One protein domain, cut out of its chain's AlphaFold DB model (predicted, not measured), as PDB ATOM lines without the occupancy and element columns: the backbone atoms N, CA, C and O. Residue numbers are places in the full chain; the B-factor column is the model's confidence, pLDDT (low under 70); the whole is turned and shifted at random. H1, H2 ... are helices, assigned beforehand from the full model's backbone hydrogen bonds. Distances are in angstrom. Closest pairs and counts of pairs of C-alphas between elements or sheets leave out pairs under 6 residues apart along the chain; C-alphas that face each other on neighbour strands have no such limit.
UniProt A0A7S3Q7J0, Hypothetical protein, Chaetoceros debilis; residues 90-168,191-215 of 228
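Overview. This is residues 90 to 168 and 191 to 215 of the 228 residues of the protein "Hypothetical protein" of Chaetoceros debilis (UniProt A0A7S3Q7J0). One long helix, H5, has the short helices H1 and H2 packed on it, and H4 meets its beginning in a corner like an L. A long link, residues 106 to 119, runs from H2 to H3 at the other end of the longest axis, and a mostly looped stretch after a cut holds H6. The printed part has 104 residues with six named helices, H1 to H6 in order, and no named strand. The class is all helix, though under half of the residues, 50, are in named elements. The whole is compact, with a radius of gyration of the C-alphas of 14.1 A, and elongated, spanning 43 by 28 by 26 A.

Along the chain. H1 is residues 93 to 96, beginning at C-alpha 93 (144.575, 177.416, 104.843). H2 is residues 101 to 105 and H3 residues 120 to 124. H4, residues 135 to 144, is 13.6 A long. H5, residues 147 to 168, is 31.2 A long and ends at C-alpha 168 (159.232, 171.367, 84.768). H6 is residues 209 to 212.

Arrangement. H5 is the hub. Its residues 149 to 156 touch H1, the closest C-alphas being those of Val 93 and Ala 153, 5.9 A apart. Its residues 155 to 163 touch H2, with the C-alphas of Thr 103 and Ala 159 closest at 5.0 A. H4 and H5 touch only at the corner, about perpendicular at 81 degrees; their closest C-alphas, Tyr 144 and Tyr 150, are 4.3 A apart. H3 and H6 touch no helix. Residues 195 to 196 pair with 202 to 203, antiparallel. Every O i to N i+4 pair is within hydrogen-bond range in H2, H4 and H5; in H3 it is 0 of 1, with 2 of 2 O i to N i+3 pairs; H1 and H6 are too short for such an i+4 pair.

Size, cuts and confidence. The C-alphas farthest apart, Glu 102 and Asp 127, are 43.1 A apart. Residues 169 to 190 are not printed, and the gap across the cut is 16.5 A. The link H2 to H3 is long. Residues 131 to 133 are under pLDDT 70.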
ATOM      1  N   SER A  90     149.816 175.477 111.233       88.88
ATOM      2  CA  SER A  90     148.710 176.436 111.304       88.88
ATOM      3  C   SER A  90     147.413 175.782 110.845       88.88
ATOM      4  O   SER A  90     147.424 175.008 109.891       88.88
ATOM      5  N   ARG A  91     146.291 176.139 111.475       86.69
ATOM      6  CA  ARG A  91     144.952 175.728 111.027       86.69
ATOM      7  C   ARG A  91     144.438 176.562 109.854       86.69
ATOM      8  O   ARG A  91     143.522 176.129 109.171       86.69
ATOM      9  N   GLU A  92     145.069 177.702 109.586       91.56
ATOM     10  CA  GLU A  92     144.681 178.604 108.506       91.56
ATOM     11  C   GLU A  92     145.186 178.102 107.151       91.56
ATOM     12  O   GLU A  92     146.389 177.905 106.953       91.56
ATOM     13  N   VAL A  93     144.276 177.943 106.187       91.56
ATOM     14  CA  VAL A  93     144.575 177.416 104.843       91.56
ATOM     15  C   VAL A  93     145.667 178.229 104.142       91.56
ATOM     16  O   VAL A  93     146.604 177.656 103.577       91.56
ATOM     17  N   GLY A  94     145.590 179.561 104.224       91.75
ATOM     18  CA  GLY A  94     146.569 180.464 103.615       91.75
ATOM     19  C   GLY A  94     147.976 180.344 104.205       91.75
ATOM     20  O   GLY A  94     148.959 180.570 103.502       91.75
ATOM     21  N   GLU A  95     148.090 179.902 105.459       93.62
ATOM     22  CA  GLU A  95     149.378 179.653 106.109       93.62
ATOM     23  C   GLU A  95     149.950 178.269 105.784       93.62
ATOM     24  O   GLU A  95     151.162 178.060 105.866       93.62
ATOM     25  N   GLN A  96     149.104 177.330 105.365       95.50
ATOM     26  CA  GLN A  96     149.524 175.990 104.966       95.50
ATOM     27  C   GLN A  96     149.915 175.900 103.487       95.50
ATOM     28  O   GLN A  96     150.724 175.050 103.113       95.50
ATOM     29  N   LEU A  97     149.338 176.743 102.629       97.25
ATOM     30  CA  LEU A  97     149.488 176.692 101.175       97.25
ATOM     31  C   LEU A  97     149.831 178.091 100.651       97.25
ATOM     32  O   LEU A  97     148.985 178.982 100.618       97.25
ATOM     33  N   LYS A  98     151.086 178.295 100.240       97.69
ATOM     34  CA  LYS A  98     151.634 179.630  99.938       97.69
ATOM     35  C   LYS A  98     152.155 179.725  98.496       97.69
ATOM     36  O   LYS A  98     153.370 179.824  98.321       97.69
ATOM     37  N   PRO A  99     151.285 179.648  97.471       98.06
ATOM     38  CA  PRO A  99     151.697 179.883  96.090       98.06
ATOM     39  C   PRO A  99     152.210 181.315  95.873       98.06
ATOM     40  O   PRO A  99     151.971 182.211  96.683       98.06
ATOM     41  N   LYS A 100     152.894 181.520  94.748       98.12
ATOM     42  CA  LYS A 100     153.179 182.822  94.148       98.12
ATOM     43  C   LYS A 100     151.863 183.542  93.828       98.12
ATOM     44  O   LYS A 100     150.861 182.907  93.491       98.12
ATOM     45  N   ASN A 101     151.862 184.870  93.924       97.56
ATOM     46  CA  ASN A 101     150.656 185.664  93.677       97.56
ATOM     47  C   ASN A 101     150.179 185.506  92.229       97.56
ATOM     48  O   ASN A 101     148.983 185.389  91.983       97.56
ATOM     49  N   GLU A 102     151.116 185.436  91.284       97.75
ATOM     50  CA  GLU A 102     150.835 185.333  89.853       97.75
ATOM     51  C   GLU A 102     150.090 184.038  89.519       97.75
ATOM     52  O   GLU A 102     149.128 184.057  88.757       97.75
ATOM     53  N   THR A 103     150.493 182.912  90.114       98.12
ATOM     54  CA  THR A 103     149.809 181.628  89.914       98.12
ATOM     55  C   THR A 103     148.540 181.521  90.744       98.12
ATOM     56  O   THR A 103     147.587 180.903  90.281       98.12
ATOM     57  N   ARG A 104     148.463 182.147  91.930       98.12
ATOM     58  CA  ARG A 104     147.214 182.204  92.710       98.12
ATOM     59  C   ARG A 104     146.115 182.962  91.969       98.12
ATOM     60  O   ARG A 104     144.976 182.494  91.977       98.12
ATOM     61  N   ALA A 105     146.466 184.068  91.316       98.31
ATOM     62  CA  ALA A 105     145.532 184.907  90.572       98.31
ATOM     63  C   ALA A 105     144.865 184.166  89.399       98.31
ATOM     64  O   ALA A 105     143.714 184.436  89.064       98.31
ATOM     65  N   MET A 106     145.537 183.159  88.819       98.38
ATOM     66  CA  MET A 106     144.974 182.326  87.741       98.38
ATOM     67  C   MET A 106     143.707 181.563  88.160       98.38
ATOM     68  O   MET A 106     142.933 181.152  87.301       98.38
ATOM     69  N   TYR A 107     143.487 181.384  89.467       98.25
ATOM     70  CA  TYR A 107     142.372 180.612  90.016       98.25
ATOM     71  C   TYR A 107     141.331 181.465  90.755       98.25
ATOM     72  O   TYR A 107     140.375 180.905  91.291       98.25
ATOM     73  N   ASP A 108     141.471 182.796  90.790       96.25
ATOM     74  CA  ASP A 108     140.569 183.675  91.555       96.25
ATOM     75  C   ASP A 108     139.103 183.485  91.160       96.25
ATOM     76  O   ASP A 108     138.251 183.260  92.024       96.25
ATOM     77  N   ASN A 109     138.843 183.449  89.853       97.12
ATOM     78  CA  ASN A 109     137.497 183.367  89.280       97.12
ATOM     79  C   ASN A 109     137.081 181.941  88.883       97.12
ATOM     80  O   ASN A 109     136.081 181.763  88.192       97.12
ATOM     81  N   ILE A 110     137.846 180.923  89.284       97.81
ATOM     82  CA  ILE A 110     137.520 179.516  89.021       97.81
ATOM     83  C   ILE A 110     136.734 178.968  90.212       97.81
ATOM     84  O   ILE A 110     137.117 179.195  91.357       97.81
ATOM     85  N   ILE A 111     135.648 178.242  89.958       98.19
ATOM     86  CA  ILE A 111     134.934 177.478  90.988       98.19
ATOM     87  C   ILE A 111     135.354 176.021  90.843       98.19
ATOM     88  O   ILE A 111     135.218 175.439  89.766       98.19
ATOM     89  N   ILE A 112     135.898 175.446  91.912       97.56
ATOM     90  CA  ILE A 112     136.376 174.062  91.914       97.56
ATOM     91  C   ILE A 112     135.253 173.183  92.471       97.56
ATOM     92  O   ILE A 112     134.792 173.458  93.573       97.56
ATOM     93  N   PRO A 113     134.762 172.168  91.741       95.44
ATOM     94  CA  PRO A 113     133.647 171.360  92.220       95.44
ATOM     95  C   PRO A 113     134.069 170.477  93.397       95.44
ATOM     96  O   PRO A 113     135.113 169.824  93.338       95.44
ATOM     97  N   GLU A 114     133.231 170.407  94.431       93.88
ATOM     98  CA  GLU A 114     133.397 169.436  95.511       93.88
ATOM     99  C   GLU A 114     133.274 167.990  94.982       93.88
ATOM    100  O   GLU A 114     132.485 167.714  94.069       93.88
ATOM    101  N   PRO A 115     134.026 167.025  95.541       92.25
ATOM    102  CA  PRO A 115     133.867 165.622  95.198       92.25
ATOM    103  C   PRO A 115     132.513 165.091  95.687       92.25
ATOM    104  O   PRO A 115     132.090 165.340  96.815       92.25
ATOM    105  N   TYR A 116     131.864 164.268  94.859       90.25
ATOM    106  CA  TYR A 116     130.529 163.708  95.122       90.25
ATOM    107  C   TYR A 116     130.412 162.927  96.447       90.25
ATOM    108  O   TYR A 116     129.321 162.765  96.985       90.25
ATOM    109  N   ASN A 117     131.531 162.415  96.965       90.62
ATOM    110  CA  ASN A 117     131.616 161.579  98.160       90.62
ATOM    111  C   ASN A 117     132.210 162.320  99.373       90.62
ATOM    112  O   ASN A 117     132.764 161.674 100.261       90.62
ATOM    113  N   MET A 118     132.126 163.653  99.431       88.06
ATOM    114  CA  MET A 118     132.737 164.441 100.509       88.06
ATOM    115  C   MET A 118     132.131 164.183 101.900       88.06
ATOM    116  O   MET A 118     132.866 164.107 102.877       88.06
ATOM    117  N   THR A 119     130.807 164.050 102.014       76.81
ATOM    118  CA  THR A 119     130.114 164.034 103.319       76.81
ATOM    119  C   THR A 119     129.604 162.648 103.706       76.81
ATOM    120  O   THR A 119     130.051 162.073 104.697       76.81
ATOM    121  N   GLN A 120     128.692 162.074 102.915       78.19
ATOM    122  CA  GLN A 120     127.997 160.826 103.264       78.19
ATOM    123  C   GLN A 120     128.946 159.632 103.425       78.19
ATOM    124  O   GLN A 120     128.738 158.784 104.289       78.19
ATOM    125  N   ALA A 121     130.019 159.584 102.633       84.06
ATOM    126  CA  ALA A 121     130.946 158.461 102.652       84.06
ATOM    127  C   ALA A 121     131.773 158.368 103.946       84.06
ATOM    128  O   ALA A 121     132.253 157.282 104.261       84.06
ATOM    129  N   PHE A 122     131.911 159.455 104.719       84.50
ATOM    130  CA  PHE A 122     132.628 159.418 105.997       84.50
ATOM    131  C   PHE A 122     131.927 158.508 107.016       84.50
ATOM    132  O   PHE A 122     132.574 157.680 107.652       84.50
ATOM    133  N   GLY A 123     130.594 158.592 107.109       82.75
ATOM    134  CA  GLY A 123     129.792 157.760 108.016       82.75
ATOM    135  C   GLY A 123     129.736 156.278 107.632       82.75
ATOM    136  O   GLY A 123     129.240 155.465 108.405       82.75
ATOM    137  N   MET A 124     130.244 155.919 106.449       86.00
ATOM    138  CA  MET A 124     130.352 154.534 105.980       86.00
ATOM    139  C   MET A 124     131.721 153.909 106.276       86.00
ATOM    140  O   MET A 124     131.914 152.717 106.033       86.00
ATOM    141  N   LEU A 125     132.695 154.692 106.754       84.44
ATOM    142  CA  LEU A 125     134.004 154.164 107.127       84.44
ATOM    143  C   LEU A 125     133.874 153.267 108.370       84.44
ATOM    144  O   LEU A 125     133.019 153.515 109.208       84.44
ATOM    145  N   PRO A 126     134.728 152.252 108.561       84.81
ATOM    146  CA  PRO A 126     134.817 151.558 109.842       84.81
ATOM    147  C   PRO A 126     135.014 152.533 111.015       84.81
ATOM    148  O   PRO A 126     135.779 153.489 110.888       84.81
ATOM    149  N   ASP A 127     134.402 152.269 112.169       83.75
ATOM    150  CA  ASP A 127     134.415 153.179 113.331       83.75
ATOM    151  C   ASP A 127     135.825 153.625 113.751       83.75
ATOM    152  O   ASP A 127     136.052 154.785 114.099       83.75
ATOM    153  N   PHE A 128     136.814 152.730 113.657       80.88
ATOM    154  CA  PHE A 128     138.208 153.045 113.989       80.88
ATOM    155  C   PHE A 128     138.859 154.050 113.018       80.88
ATOM    156  O   PHE A 128     139.857 154.683 113.362       80.88
ATOM    157  N   LEU A 129     138.293 154.224 111.819       78.44
ATOM    158  CA  LEU A 129     138.675 155.237 110.832       78.44
ATOM    159  C   LEU A 129     137.851 156.522 110.952       78.44
ATOM    160  O   LEU A 129     138.357 157.590 110.609       78.44
ATOM    161  N   GLN A 130     136.640 156.442 111.508       76.44
ATOM    162  CA  GLN A 130     135.811 157.606 111.843       76.44
ATOM    163  C   GLN A 130     136.324 158.379 113.071       76.44
ATOM    164  O   GLN A 130     135.718 159.360 113.508       76.44
ATOM    165  N   TYR A 131     137.446 157.957 113.657       69.50
ATOM    166  CA  TYR A 131     137.989 158.571 114.856       69.50
ATOM    167  C   TYR A 131     138.320 160.053 114.618       69.50
ATOM    168  O   TYR A 131     139.263 160.403 113.905       69.50
ATOM    169  N   HIS A 132     137.568 160.932 115.281       64.62
ATOM    170  CA  HIS A 132     137.615 162.396 115.175       64.62
ATOM    171  C   HIS A 132     138.963 163.031 115.572       64.62
ATOM    172  O   HIS A 132     139.130 164.243 115.452       64.62
ATOM    173  N   ARG A 133     139.944 162.238 116.031       66.19
ATOM    174  CA  ARG A 133     141.329 162.689 116.266       66.19
ATOM    175  C   ARG A 133     142.340 162.174 115.241       66.19
ATOM    176  O   ARG A 133     143.536 162.392 115.427       66.19
ATOM    177  N   SER A 134     141.917 161.477 114.184       84.38
ATOM    178  CA  SER A 134     142.850 161.111 113.118       84.38
ATOM    179  C   SER A 134     143.372 162.378 112.431       84.38
ATOM    180  O   SER A 134     142.656 163.369 112.264       84.38
ATOM    181  N   ALA A 135     144.638 162.354 112.012       87.38
ATOM    182  CA  ALA A 135     145.245 163.507 111.354       87.38
ATOM    183  C   ALA A 135     144.529 163.874 110.042       87.38
ATOM    184  O   ALA A 135     144.578 165.028 109.624       87.38
ATOM    185  N   ALA A 136     143.870 162.915 109.386       89.81
ATOM    186  CA  ALA A 136     143.142 163.160 108.148       89.81
ATOM    187  C   ALA A 136     141.822 163.889 108.385       89.81
ATOM    188  O   ALA A 136     141.530 164.834 107.658       89.81
ATOM    189  N   VAL A 137     141.082 163.510 109.428       88.81
ATOM    190  CA  VAL A 137     139.840 164.189 109.821       88.81
ATOM    191  C   VAL A 137     140.142 165.594 110.339       88.81
ATOM    192  O   VAL A 137     139.518 166.555 109.904       88.81
ATOM    193  N   ALA A 138     141.164 165.755 111.188       89.50
ATOM    194  CA  ALA A 138     141.587 167.078 111.654       89.50
ATOM    195  C   ALA A 138     141.929 168.014 110.479       89.50
ATOM    196  O   ALA A 138     141.433 169.136 110.400       89.50
ATOM    197  N   ARG A 139     142.701 167.515 109.508       91.69
ATOM    198  CA  ARG A 139     143.066 168.271 108.301       91.69
ATOM    199  C   ARG A 139     141.891 168.518 107.358       91.69
ATOM    200  O   ARG A 139     141.913 169.513 106.639       91.69
ATOM    201  N   PHE A 140     140.895 167.633 107.336       93.06
ATOM    202  CA  PHE A 140     139.653 167.868 106.605       93.06
ATOM    203  C   PHE A 140     138.932 169.077 107.194       93.06
ATOM    204  O   PHE A 140     138.597 170.001 106.460       93.06
ATOM    205  N   TYR A 141     138.788 169.135 108.519       91.06
ATOM    206  CA  TYR A 141     138.154 170.281 109.163       91.06
ATOM    207  C   TYR A 141     138.931 171.587 108.971       91.06
ATOM    208  O   TYR A 141     138.322 172.643 108.850       91.06
ATOM    209  N   GLU A 142     140.259 171.535 108.913       92.50
ATOM    210  CA  GLU A 142     141.079 172.722 108.639       92.50
ATOM    211  C   GLU A 142     140.903 173.239 107.204       92.50
ATOM    212  O   GLU A 142     140.875 174.448 106.993       92.50
ATOM    213  N   ARG A 143     140.790 172.346 106.211       94.19
ATOM    214  CA  ARG A 143     140.875 172.736 104.792       94.19
ATOM    215  C   ARG A 143     139.571 172.688 104.016       94.19
ATOM    216  O   ARG A 143     139.483 173.356 103.000       94.19
ATOM    217  N   TYR A 144     138.599 171.891 104.440       94.38
ATOM    218  CA  TYR A 144     137.453 171.510 103.607       94.38
ATOM    219  C   TYR A 144     136.108 171.598 104.349       94.38
ATOM    220  O   TYR A 144     135.088 171.208 103.802       94.38
ATOM    221  N   ARG A 145     136.072 172.106 105.595       89.75
ATOM    222  CA  ARG A 145     134.840 172.140 106.419       89.75
ATOM    223  C   ARG A 145     133.714 173.027 105.884       89.75
ATOM    224  O   ARG A 145     132.570 172.848 106.285       89.75
ATOM    225  N   THR A 146     134.048 174.036 105.091       93.38
ATOM    226  CA  THR A 146     133.083 174.915 104.427       93.38
ATOM    227  C   THR A 146     133.521 175.117 102.990       93.38
ATOM    228  O   THR A 146     134.715 175.023 102.699       93.38
ATOM    229  N   GLU A 147     132.569 175.487 102.137       94.69
ATOM    230  CA  GLU A 147     132.809 175.877 100.746       94.69
ATOM    231  C   GLU A 147     133.969 176.883 100.626       94.69
ATOM    232  O   GLU A 147     134.871 176.710  99.819       94.69
ATOM    233  N   GLU A 148     134.015 177.903 101.490       95.62
ATOM    234  CA  GLU A 148     135.092 178.901 101.486       95.62
ATOM    235  C   GLU A 148     136.476 178.286 101.756       95.62
ATOM    236  O   GLU A 148     137.422 178.557 101.015       95.62
ATOM    237  N   HIS A 149     136.600 177.425 102.777       95.81
ATOM    238  CA  HIS A 149     137.870 176.742 103.052       95.81
ATOM    239  C   HIS A 149     138.243 175.834 101.878       95.81
ATOM    240  O   HIS A 149     139.399 175.835 101.453       95.81
ATOM    241  N   TYR A 150     137.260 175.104 101.338       96.81
ATOM    242  CA  TYR A 150     137.450 174.196 100.216       96.81
ATOM    243  C   TYR A 150     137.977 174.929  98.982       96.81
ATOM    244  O   TYR A 150     139.044 174.576  98.468       96.81
ATOM    245  N   GLN A 151     137.294 175.994  98.557       97.94
ATOM    246  CA  GLN A 151     137.719 176.821  97.432       97.94
ATOM    247  C   GLN A 151     139.114 177.393  97.669       97.94
ATOM    248  O   GLN A 151     139.975 177.287  96.797       97.94
ATOM    249  N   GLU A 152     139.383 177.959  98.845       97.62
ATOM    250  CA  GLU A 152     140.685 178.562  99.122       97.62
ATOM    251  C   GLU A 152     141.820 177.523  99.118       97.62
ATOM    252  O   GLU A 152     142.893 177.764  98.553       97.62
ATOM    253  N   ALA A 153     141.588 176.337  99.686       97.62
ATOM    254  CA  ALA A 153     142.577 175.267  99.725       97.62
ATOM    255  C   ALA A 153     142.875 174.733  98.322       97.62
ATOM    256  O   ALA A 153     144.043 174.641  97.934       97.62
ATOM    257  N   LEU A 154     141.843 174.410  97.545       98.00
ATOM    258  CA  LEU A 154     142.014 173.824  96.218       98.00
ATOM    259  C   LEU A 154     142.607 174.829  95.225       98.00
ATOM    260  O   LEU A 154     143.525 174.466  94.487       98.00
ATOM    261  N   LYS A 155     142.194 176.104  95.261       98.62
ATOM    262  CA  LYS A 155     142.794 177.164  94.428       98.62
ATOM    263  C   LYS A 155     144.286 177.310  94.697       98.62
ATOM    264  O   LYS A 155     145.081 177.421  93.765       98.62
ATOM    265  N   ARG A 156     144.699 177.266  95.968       98.50
ATOM    266  CA  ARG A 156     146.119 177.340  96.339       98.50
ATOM    267  C   ARG A 156     146.895 176.078  95.965       98.50
ATOM    268  O   ARG A 156     148.026 176.201  95.502       98.50
ATOM    269  N   ILE A 157     146.313 174.888  96.133       98.12
ATOM    270  CA  ILE A 157     146.925 173.623  95.691       98.12
ATOM    271  C   ILE A 157     147.148 173.651  94.178       98.12
ATOM    272  O   ILE A 157     148.255 173.368  93.726       98.12
ATOM    273  N   TYR A 158     146.143 174.040  93.392       98.50
ATOM    274  CA  TYR A 158     146.264 174.107  91.935       98.50
ATOM    275  C   TYR A 158     147.265 175.176  91.486       98.50
ATOM    276  O   TYR A 158     148.066 174.922  90.590       98.50
ATOM    277  N   ALA A 159     147.321 176.323  92.169       98.69
ATOM    278  CA  ALA A 159     148.352 177.331  91.931       98.69
ATOM    279  C   ALA A 159     149.775 176.800  92.188       98.69
ATOM    280  O   ALA A 159     150.676 177.051  91.388       98.69
ATOM    281  N   LEU A 160     149.982 176.029  93.262       98.69
ATOM    282  CA  LEU A 160     151.263 175.371  93.546       98.69
ATOM    283  C   LEU A 160     151.608 174.297  92.503       98.69
ATOM    284  O   LEU A 160     152.773 174.167  92.132       98.69
ATOM    285  N   ILE A 161     150.621 173.550  92.003       98.50
ATOM    286  CA  ILE A 161     150.824 172.581  90.913       98.50
ATOM    287  C   ILE A 161     151.253 173.306  89.632       98.50
ATOM    288  O   ILE A 161     152.236 172.908  89.015       98.50
ATOM    289  N   THR A 162     150.597 174.413  89.279       98.69
ATOM    290  CA  THR A 162     150.966 175.235  88.115       98.69
ATOM    291  C   THR A 162     152.386 175.790  88.217       98.69
ATOM    292  O   THR A 162     153.102 175.856  87.222       98.69
ATOM    293  N   GLN A 163     152.848 176.135  89.419       98.38
ATOM    294  CA  GLN A 163     154.248 176.515  89.631       98.38
ATOM    295  C   GLN A 163     155.225 175.375  89.329       98.38
ATOM    296  O   GLN A 163     156.240 175.591  88.667       98.38
ATOM    297  N   VAL A 164     154.916 174.163  89.800       98.56
ATOM    298  CA  VAL A 164     155.724 172.968  89.517       98.56
ATOM    299  C   VAL A 164     155.724 172.657  88.020       98.56
ATOM    300  O   VAL A 164     156.781 172.356  87.470       98.56
ATOM    301  N   ASP A 165     154.585 172.790  87.344       98.69
ATOM    302  CA  ASP A 165     154.475 172.613  85.891       98.69
ATOM    303  C   ASP A 165     155.373 173.603  85.123       98.69
ATOM    304  O   ASP A 165     156.218 173.200  84.319       98.69
ATOM    305  N   GLN A 166     155.310 174.896  85.459       98.69
ATOM    306  CA  GLN A 166     156.175 175.930  84.873       98.69
ATOM    307  C   GLN A 166     157.671 175.672  85.133       98.69
ATOM    308  O   GLN A 166     158.524 175.919  84.267       98.69
ATOM    309  N   ALA A 167     158.012 175.156  86.318       98.62
ATOM    310  CA  ALA A 167     159.367 174.733  86.653       98.62
ATOM    311  C   ALA A 167     159.819 173.535  85.801       98.62
ATOM    312  O   ALA A 167     160.914 173.580  85.236       98.62
ATOM    313  N   CYS A 168     158.972 172.513  85.641       98.62
ATOM    314  CA  CYS A 168     159.232 171.367  84.768       98.62
ATOM    315  C   CYS A 168     159.470 171.821  83.328       98.62
ATOM    316  O   CYS A 168     160.489 171.458  82.736       98.62
ATOM    317  N   ASP A 191     155.142 160.865  94.919       94.38
ATOM    318  CA  ASP A 191     155.347 159.895  96.007       94.38
ATOM    319  C   ASP A 191     154.042 159.210  96.454       94.38
ATOM    320  O   ASP A 191     154.045 158.064  96.897       94.38
ATOM    321  N   ASN A 192     152.925 159.926  96.346       96.06
ATOM    322  CA  ASN A 192     151.577 159.489  96.693       96.06
ATOM    323  C   ASN A 192     150.539 160.414  96.032       96.06
ATOM    324  O   ASN A 192     150.870 161.510  95.567       96.06
ATOM    325  N   GLY A 193     149.271 160.012  96.079       96.06
ATOM    326  CA  GLY A 193     148.130 160.893  95.840       96.06
ATOM    327  C   GLY A 193     147.801 161.787  97.047       96.06
ATOM    328  O   GLY A 193     148.572 161.876  98.015       96.06
ATOM    329  N   MET A 194     146.656 162.469  96.990       94.81
ATOM    330  CA  MET A 194     146.116 163.273  98.083       94.81
ATOM    331  C   MET A 194     144.578 163.305  98.065       94.81
ATOM    332  O   MET A 194     143.967 163.540  97.027       94.81
ATOM    333  N   PHE A 195     143.951 163.149  99.233       95.31
ATOM    334  CA  PHE A 195     142.536 163.451  99.427       95.31
ATOM    335  C   PHE A 195     142.307 164.959  99.422       95.31
ATOM    336  O   PHE A 195     142.882 165.685 100.243       95.31
ATOM    337  N   HIS A 196     141.401 165.397  98.555       95.44
ATOM    338  CA  HIS A 196     140.873 166.758  98.506       95.44
ATOM    339  C   HIS A 196     139.423 166.785  99.002       95.44
ATOM    340  O   HIS A 196     138.528 167.255  98.309       95.44
ATOM    341  N   GLY A 197     139.177 166.200 100.175       94.31
ATOM    342  CA  GLY A 197     137.857 166.156 100.799       94.31
ATOM    343  C   GLY A 197     137.045 164.890 100.524       94.31
ATOM    344  O   GLY A 197     136.112 164.620 101.276       94.31
ATOM    345  N   SER A 198     137.404 164.077  99.521       94.06
ATOM    346  CA  SER A 198     136.749 162.782  99.287       94.06
ATOM    347  C   SER A 198     136.712 161.947 100.568       94.06
ATOM    348  O   SER A 198     137.701 161.882 101.304       94.06
ATOM    349  N   HIS A 199     135.578 161.295 100.822       91.81
ATOM    350  CA  HIS A 199     135.330 160.478 102.013       91.81
ATOM    351  C   HIS A 199     135.385 161.228 103.353       91.81
ATOM    352  O   HIS A 199     135.496 160.586 104.393       91.81
ATOM    353  N   GLY A 200     135.330 162.562 103.359       91.50
ATOM    354  CA  GLY A 200     135.508 163.360 104.574       91.50
ATOM    355  C   GLY A 200     136.954 163.358 105.079       91.50
ATOM    356  O   GLY A 200     137.203 163.544 106.270       91.50
ATOM    357  N   LEU A 201     137.919 163.097 104.189       92.62
ATOM    358  CA  LEU A 201     139.332 162.936 104.527       92.62
ATOM    359  C   LEU A 201     140.211 163.983 103.832       92.62
ATOM    360  O   LEU A 201     139.898 164.516 102.767       92.62
ATOM    361  N   ALA A 202     141.363 164.256 104.440       93.50
ATOM    362  CA  ALA A 202     142.422 165.083 103.877       93.50
ATOM    363  C   ALA A 202     143.791 164.416 104.041       93.50
ATOM    364  O   ALA A 202     144.036 163.663 104.984       93.50
ATOM    365  N   GLY A 203     144.742 164.758 103.170       92.44
ATOM    366  CA  GLY A 203     146.091 164.194 103.226       92.44
ATOM    367  C   GLY A 203     146.201 162.907 102.416       92.44
ATOM    368  O   GLY A 203     145.832 162.900 101.257       92.44
ATOM    369  N   LYS A 204     146.774 161.848 102.982       91.31
ATOM    370  CA  LYS A 204     146.990 160.549 102.314       91.31
ATOM    371  C   LYS A 204     146.808 159.439 103.353       91.31
ATOM    372  O   LYS A 204     146.081 159.672 104.308       91.31
ATOM    373  N   TRP A 205     147.474 158.296 103.212       90.69
ATOM    374  CA  TRP A 205     147.589 157.194 104.191       90.69
ATOM    375  C   TRP A 205     146.544 156.085 104.092       90.69
ATOM    376  O   TRP A 205     146.814 154.979 104.550       90.69
ATOM    377  N   TYR A 206     145.390 156.341 103.484       88.75
ATOM    378  CA  TYR A 206     144.350 155.324 103.330       88.75
ATOM    379  C   TYR A 206     144.430 154.661 101.953       88.75
ATOM    380  O   TYR A 206     144.787 155.335 100.990       88.75
ATOM    381  N   PRO A 207     144.070 153.374 101.814       90.69
ATOM    382  CA  PRO A 207     144.205 152.621 100.566       90.69
ATOM    383  C   PRO A 207     143.098 152.942  99.537       90.69
ATOM    384  O   PRO A 207     142.557 152.044  98.899       90.69
ATOM    385  N   TYR A 208     142.750 154.222  99.372       92.00
ATOM    386  CA  TYR A 208     141.824 154.695  98.337       92.00
ATOM    387  C   TYR A 208     142.576 155.235  97.124       92.00
ATOM    388  O   TYR A 208     143.733 155.656  97.230       92.00
ATOM    389  N   GLN A 209     141.889 155.269  95.980       94.69
ATOM    390  CA  GLN A 209     142.436 155.738  94.705       94.69
ATOM    391  C   GLN A 209     143.042 157.139  94.821       94.69
ATOM    392  O   GLN A 209     144.147 157.360  94.340       94.69
ATOM    393  N   GLU A 210     142.391 158.049  95.539       94.38
ATOM    394  CA  GLU A 210     142.860 159.414  95.777       94.38
ATOM    395  C   GLU A 210     144.218 159.463  96.483       94.38
ATOM    396  O   GLU A 210     144.966 160.413  96.283       94.38
ATOM    397  N   SER A 211     144.564 158.457  97.291       94.62
ATOM    398  CA  SER A 211     145.836 158.404  98.018       94.62
ATOM    399  C   SER A 211     146.910 157.579  97.315       94.62
ATOM    400  O   SER A 211     148.091 157.868  97.511       94.62
ATOM    401  N   ILE A 212     146.539 156.530  96.575       96.31
ATOM    402  CA  ILE A 212     147.503 155.568  96.007       96.31
ATOM    403  C   ILE A 212     147.758 155.777  94.514       96.31
ATOM    404  O   ILE A 212     148.812 155.385  94.021       96.31
ATOM    405  N   ARG A 213     146.814 156.376  93.778       96.94
ATOM    406  CA  ARG A 213     146.969 156.610  92.343       96.94
ATOM    407  C   ARG A 213     147.843 157.839  92.122       96.94
ATOM    408  O   ARG A 213     147.556 158.916  92.641       96.94
ATOM    409  N   VAL A 214     148.887 157.672  91.320       97.44
ATOM    410  CA  VAL A 214     149.851 158.724  90.979       97.44
ATOM    411  C   VAL A 214     149.917 158.907  89.463       97.44
ATOM    412  O   VAL A 214     149.685 157.941  88.727       97.44
ATOM    413  N   PRO A 215     150.212 160.118  88.962       96.69
ATOM    414  CA  PRO A 215     150.577 160.281  87.564       96.69
ATOM    415  C   PRO A 215     151.913 159.574  87.296       96.69
ATOM    416  O   PRO A 215     152.817 159.594  88.133       96.69
TER     417      PRO A 215